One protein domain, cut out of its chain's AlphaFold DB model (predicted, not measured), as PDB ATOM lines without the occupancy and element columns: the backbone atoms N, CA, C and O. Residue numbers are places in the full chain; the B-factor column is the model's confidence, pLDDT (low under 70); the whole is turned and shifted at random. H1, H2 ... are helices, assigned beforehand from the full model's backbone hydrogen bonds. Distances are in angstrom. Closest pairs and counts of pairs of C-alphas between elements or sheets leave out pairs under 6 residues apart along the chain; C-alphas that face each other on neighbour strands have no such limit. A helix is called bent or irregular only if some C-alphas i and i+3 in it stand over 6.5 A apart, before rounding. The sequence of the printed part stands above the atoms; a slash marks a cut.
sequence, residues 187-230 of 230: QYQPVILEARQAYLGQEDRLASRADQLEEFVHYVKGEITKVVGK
ATOM      1  N   GLN A 187      24.921  37.047  26.813       81.31
ATOM      2  CA  GLN A 187      23.702  37.286  26.039       81.31
ATOM      3  C   GLN A 187      22.831  38.439  26.570       81.31
ATOM      4  O   GLN A 187      22.126  39.056  25.780       81.31
ATOM      5  N   TYR A 188      22.913  38.780  27.862       79.06
ATOM      6  CA  TYR A 188      22.115  39.856  28.470       79.06
ATOM      7  C   TYR A 188      22.873  41.183  28.621       79.06
ATOM      8  O   TYR A 188      22.270  42.228  28.860       79.06
ATOM      9  N   GLN A 189      24.197  41.171  28.434       74.50
ATOM     10  CA  GLN A 189      25.031  42.374  28.528       74.50
ATOM     11  C   GLN A 189      24.628  43.493  27.548       74.50
ATOM     12  O   GLN A 189      24.682  44.651  27.962       74.50
ATOM     13  N   PRO A 190      24.200  43.222  26.293       80.25
ATOM     14  CA  PRO A 190      23.762  44.280  25.382       80.25
ATOM     15  C   PRO A 190      22.544  45.053  25.892       80.25
ATOM     16  O   PRO A 190      22.507  46.270  25.743       80.25
ATOM     17  N   VAL A 191      21.585  44.365  26.520       77.69
ATOM     18  CA  VAL A 191      20.368  44.983  27.070       77.69
ATOM     19  C   VAL A 191      20.724  45.931  28.212       77.69
ATOM     20  O   VAL A 191      20.296  47.081  28.206       77.69
ATOM     21  N   ILE A 192      21.571  45.496  29.152       74.31
ATOM     22  CA  ILE A 192      22.010  46.370  30.249       74.31
ATOM     23  C   ILE A 192      22.885  47.514  29.770       74.31
ATOM     24  O   ILE A 192      22.749  48.633  30.256       74.31
ATOM     25  N   LEU A 193      23.795  47.260  28.828       75.19
ATOM     26  CA  LEU A 193      24.639  48.322  28.305       75.19
ATOM     27  C   LEU A 193      23.783  49.421  27.669       75.19
ATOM     28  O   LEU A 193      24.061  50.595  27.884       75.19
ATOM     29  N   GLU A 194      22.740  49.044  26.934       81.62
ATOM     30  CA  GLU A 194      21.818  49.989  26.311       81.62
ATOM     31  C   GLU A 194      20.979  50.744  27.344       81.62
ATOM     32  O   GLU A 194      20.966  51.972  27.308       81.62
ATOM     33  N   ALA A 195      20.399  50.047  28.329       75.12
ATOM     34  CA  ALA A 195      19.679  50.678  29.439       75.12
ATOM     35  C   ALA A 195      20.557  51.690  30.190       75.12
ATOM     36  O   ALA A 195      20.140  52.813  30.473       75.12
ATOM     37  N   ARG A 196      21.821  51.333  30.434       71.50
ATOM     38  CA  ARG A 196      22.803  52.220  31.060       71.50
ATOM     39  C   ARG A 196      23.093  53.445  30.203       71.50
ATOM     40  O   ARG A 196      23.192  54.545  30.735       71.50
ATOM     41  N   GLN A 197      23.297  53.271  28.899       76.94
ATOM     42  CA  GLN A 197      23.551  54.405  28.014       76.94
ATOM     43  C   GLN A 197      22.337  55.337  27.966       76.94
ATOM     44  O   GLN A 197      22.521  56.547  28.082       76.94
ATOM     45  N   ALA A 198      21.124  54.787  27.895       78.88
ATOM     46  CA  ALA A 198      19.880  55.548  27.961       78.88
ATOM     47  C   ALA A 198      19.765  56.357  29.264       78.88
ATOM     48  O   ALA A 198      19.533  57.565  29.234       78.88
ATOM     49  N   TYR A 199      20.042  55.730  30.412       70.12
ATOM     50  CA  TYR A 199      20.061  56.411  31.711       70.12
ATOM     51  C   TYR A 199      21.119  57.528  31.796       70.12
ATOM     52  O   TYR A 199      20.928  58.550  32.455       70.12
ATOM     53  N   LEU A 200      22.241  57.365  31.091       73.12
ATOM     54  CA  LEU A 200      23.292  58.378  30.976       73.12
ATOM     55  C   LEU A 200      22.996  59.458  29.916       73.12
ATOM     56  O   LEU A 200      23.854  60.312  29.685       73.12
ATOM     57  N   GLY A 201      21.813  59.446  29.292       70.94
ATOM     58  CA  GLY A 201      21.369  60.461  28.334       70.94
ATOM     59  C   GLY A 201      21.611  60.128  26.860       70.94
ATOM     60  O   GLY A 201      21.514  61.013  26.013       70.94
ATOM     61  N   GLN A 202      21.965  58.885  26.523       78.00
ATOM     62  CA  GLN A 202      21.967  58.420  25.130       78.00
ATOM     63  C   GLN A 202      20.548  58.042  24.679       78.00
ATOM     64  O   GLN A 202      19.627  57.929  25.481       78.00
ATOM     65  N   GLU A 203      20.375  57.830  23.376       80.00
ATOM     66  CA  GLU A 203      19.097  57.403  22.802       80.00
ATOM     67  C   GLU A 203      18.655  56.039  23.360       80.00
ATOM     68  O   GLU A 203      19.394  55.055  23.267       80.00
ATOM     69  N   ASP A 204      17.436  55.981  23.905       78.19
ATOM     70  CA  ASP A 204      16.818  54.742  24.370       78.19
ATOM     71  C   ASP A 204      16.187  53.978  23.198       78.19
ATOM     72  O   ASP A 204      15.254  54.452  22.545       78.19
ATOM     73  N   ARG A 205      16.700  52.772  22.928       80.19
ATOM     74  CA  ARG A 205      16.138  51.841  21.941       80.19
ATOM     75  C   ARG A 205      15.764  50.494  22.559       80.19
ATOM     76  O   ARG A 205      15.521  49.540  21.814       80.19
ATOM     77  N   LEU A 206      15.613  50.413  23.886       78.25
ATOM     78  CA  LEU A 206      15.234  49.186  24.596       78.25
ATOM     79  C   LEU A 206      13.926  48.584  24.079       78.25
ATOM     80  O   LEU A 206      13.803  47.363  23.999       78.25
ATOM     81  N   ALA A 207      12.983  49.418  23.631       76.44
ATOM     82  CA  ALA A 207      11.741  48.966  23.002       76.44
ATOM     83  C   ALA A 207      11.979  48.069  21.768       76.44
ATOM     84  O   ALA A 207      11.189  47.170  21.489       76.44
ATOM     85  N   SER A 208      13.089  48.261  21.047       80.25
ATOM     86  CA  SER A 208      13.476  47.416  19.905       80.25
ATOM     87  C   SER A 208      14.051  46.050  20.312       80.25
ATOM     88  O   SER A 208      14.287  45.200  19.452       80.25
ATOM     89  N   ARG A 209      14.257  45.824  21.616       77.62
ATOM     90  CA  ARG A 209      14.826  44.609  22.216       77.62
ATOM     91  C   ARG A 209      13.899  43.959  23.245       77.62
ATOM     92  O   ARG A 209      14.391  43.268  24.136       77.62
ATOM     93  N   ALA A 210      12.586  44.164  23.129       77.50
ATOM     94  CA  ALA A 210      11.598  43.698  24.105       77.50
ATOM     95  C   ALA A 210      11.776  42.216  24.501       77.50
ATOM     96  O   ALA A 210      11.853  41.921  25.691       77.50
ATOM     97  N   ASP A 211      11.969  41.316  23.530       80.50
ATOM     98  CA  ASP A 211      12.169  39.880  23.793       80.50
ATOM     99  C   ASP A 211      13.425  39.606  24.646       80.50
ATOM    100  O   ASP A 211      13.399  38.818  25.590       80.50
ATOM    101  N   GLN A 212      14.538  40.292  24.357       78.75
ATOM    102  CA  GLN A 212      15.788  40.140  25.118       78.75
ATOM    103  C   GLN A 212      15.673  40.741  26.522       78.75
ATOM    104  O   GLN A 212      16.292  40.234  27.458       78.75
ATOM    105  N   LEU A 213      14.904  41.824  26.672       77.94
ATOM    106  CA  LEU A 213      14.611  42.431  27.967       77.94
ATOM    107  C   LEU A 213      13.768  41.484  28.830       77.94
ATOM    108  O   LEU A 213      14.104  41.268  29.992       77.94
ATOM    109  N   GLU A 214      12.740  40.860  28.257       79.81
ATOM    110  CA  GLU A 214      11.889  39.896  28.958       79.81
ATOM    111  C   GLU A 214      12.670  38.651  29.408       79.81
ATOM    112  O   GLU A 214      12.586  38.256  30.576       79.81
ATOM    113  N   GLU A 215      13.467  38.041  28.523       82.69
ATOM    114  CA  GLU A 215      14.328  36.903  28.885       82.69
ATOM    115  C   GLU A 215      15.299  37.268  30.010       82.69
ATOM    116  O   GLU A 215      15.547  36.485  30.936       82.69
ATOM    117  N   PHE A 216      15.838  38.482  29.952       77.94
ATOM    118  CA  PHE A 216      16.771  38.944  30.951       77.94
ATOM    119  C   PHE A 216      16.114  39.156  32.324       77.94
ATOM    120  O   PHE A 216      16.655  38.717  33.343       77.94
ATOM    121  N   VAL A 217      14.929  39.761  32.365       75.75
ATOM    122  CA  VAL A 217      14.146  39.934  33.600       75.75
ATOM    123  C   VAL A 217      13.863  38.584  34.255       75.75
ATOM    124  O   VAL A 217      14.064  38.430  35.462       75.75
ATOM    125  N   HIS A 218      13.472  37.579  33.466       80.25
ATOM    126  CA  HIS A 218      13.273  36.216  33.963       80.25
ATOM    127  C   HIS A 218      14.551  35.626  34.574       80.25
ATOM    128  O   HIS A 218      14.497  35.015  35.646       80.25
ATOM    129  N   TYR A 219      15.705  35.826  33.930       80.25
ATOM    130  CA  TYR A 219      16.993  35.386  34.464       80.25
ATOM    131  C   TYR A 219      17.310  36.039  35.819       80.25
ATOM    132  O   TYR A 219      17.654  35.334  36.769       80.25
ATOM    133  N   VAL A 220      17.157  37.364  35.933       74.50
ATOM    134  CA  VAL A 220      17.439  38.105  37.177       74.50
ATOM    135  C   VAL A 220      16.522  37.657  38.308       74.50
ATOM    136  O   VAL A 220      17.017  37.362  39.395       74.50
ATOM    137  N   LYS A 221      15.214  37.527  38.047       72.56
ATOM    138  CA  LYS A 221      14.255  36.980  39.020       72.56
ATOM    139  C   LYS A 221      14.733  35.624  39.548       72.56
ATOM    140  O   LYS A 221      14.824  35.435  40.758       72.56
ATOM    141  N   GLY A 222      15.140  34.721  38.652       78.06
ATOM    142  CA  GLY A 222      15.667  33.406  39.019       78.06
ATOM    143  C   GLY A 222      16.951  33.446  39.857       78.06
ATOM    144  O   GLY A 222      17.100  32.637  40.775       78.06
ATOM    145  N   GLU A 223      17.876  34.366  39.577       76.44
ATOM    146  CA  GLU A 223      19.097  34.529  40.377       76.44
ATOM    147  C   GLU A 223      18.803  35.087  41.769       76.44
ATOM    148  O   GLU A 223      19.365  34.602  42.750       76.44
ATOM    149  N   ILE A 224      17.894  36.056  41.888       70.25
ATOM    150  CA  ILE A 224      17.603  36.660  43.188       70.25
ATOM    151  C   ILE A 224      16.812  35.701  44.080       70.25
ATOM    152  O   ILE A 224      17.153  35.557  45.255       70.25
ATOM    153  N   THR A 225      15.861  34.932  43.534       73.44
ATOM    154  CA  THR A 225      15.177  33.874  44.298       73.44
ATOM    155  C   THR A 225      16.162  32.865  44.906       73.44
ATOM    156  O   THR A 225      15.935  32.378  46.010       73.44
ATOM    157  N   LYS A 226      17.296  32.570  44.250       74.06
ATOM    158  CA  LYS A 226      18.332  31.674  44.811       74.06
ATOM    159  C   LYS A 226      19.074  32.270  46.010       74.06
ATOM    160  O   LYS A 226      19.650  31.510  46.791       74.06
ATOM    161  N   VAL A 227      19.117  33.597  46.108       66.56
ATOM    162  CA  VAL A 227      19.805  34.339  47.171       66.56
ATOM    163  C   VAL A 227      18.867  34.596  48.348       66.56
ATOM    164  O   VAL A 227      19.285  34.402  49.482       66.56
ATOM    165  N   VAL A 228      17.617  34.982  48.075       58.44
ATOM    166  CA  VAL A 228      16.617  35.357  49.092       58.44
ATOM    167  C   VAL A 228      15.838  34.143  49.623       58.44
ATOM    168  O   VAL A 228      15.356  34.156  50.746       58.44
ATOM    169  N   GLY A 229      15.740  33.052  48.853       50.78
ATOM    170  CA  GLY A 229      15.038  31.820  49.244       50.78
ATOM    171  C   GLY A 229      15.831  30.844  50.129       50.78
ATOM    172  O   GLY A 229      15.536  29.647  50.104       50.78
ATOM    173  N   LYS A 230      16.858  31.307  50.853       45.88
ATOM    174  CA  LYS A 230      17.652  30.524  51.819       45.88
ATOM    175  C   LYS A 230      17.601  31.159  53.196       45.88
ATOM    176  O   LYS A 230      17.645  30.370  54.165       45.88
TER     177      LYS A 230
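Overview. This is residues 187 to 230 of the 230 residues of the protein "Aminoglycoside-3''-adenylyltransferase" of Escherichia coli (UniProt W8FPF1). A short helix, H1, packs near its start on the first part of a long, kinked helix, H2, and residues 220 to 230, of which 220 to 228 belong to H2, stick out as a free arm. The short link between them loops round from the end of H1 to the start of H2. The printed part has 44 residues with two named helices, H1 then H2, and is all helix. It is loose, with a radius of gyration of the C-alphas of 12.4 A, and spans 39 by 21 by 14 A.

Arrangement. Look first at H1, residues 189 to 199, then at H2, residues 206 to 228. They touch, H2 with residues 206 to 213 alone; the closest C-alphas, of Val 191 and Leu 213, are 6.4 A apart. Their lines stand about perpendicular, at 73 degrees. Every O i to N i+4 pair is within hydrogen-bond range in H1, and 15 of 19 in H2.

Along the chain. Find C-alpha 189 at (25.031, 42.374, 28.528); H1 runs 15.2 A from there. H2 runs 28.2 A to C-alpha 228 at (16.617, 35.357, 49.092). It is irregular, with C-alphas 208 and 211 8.6 A apart, and has a kink of 56 degrees near residue 213.

Size, cuts and confidence. The C-alphas farthest apart, of Glu 203 and Lys 230, are 39.6 A apart. The printed part has no cut. Confidence is under 70 at residues 227 to 230.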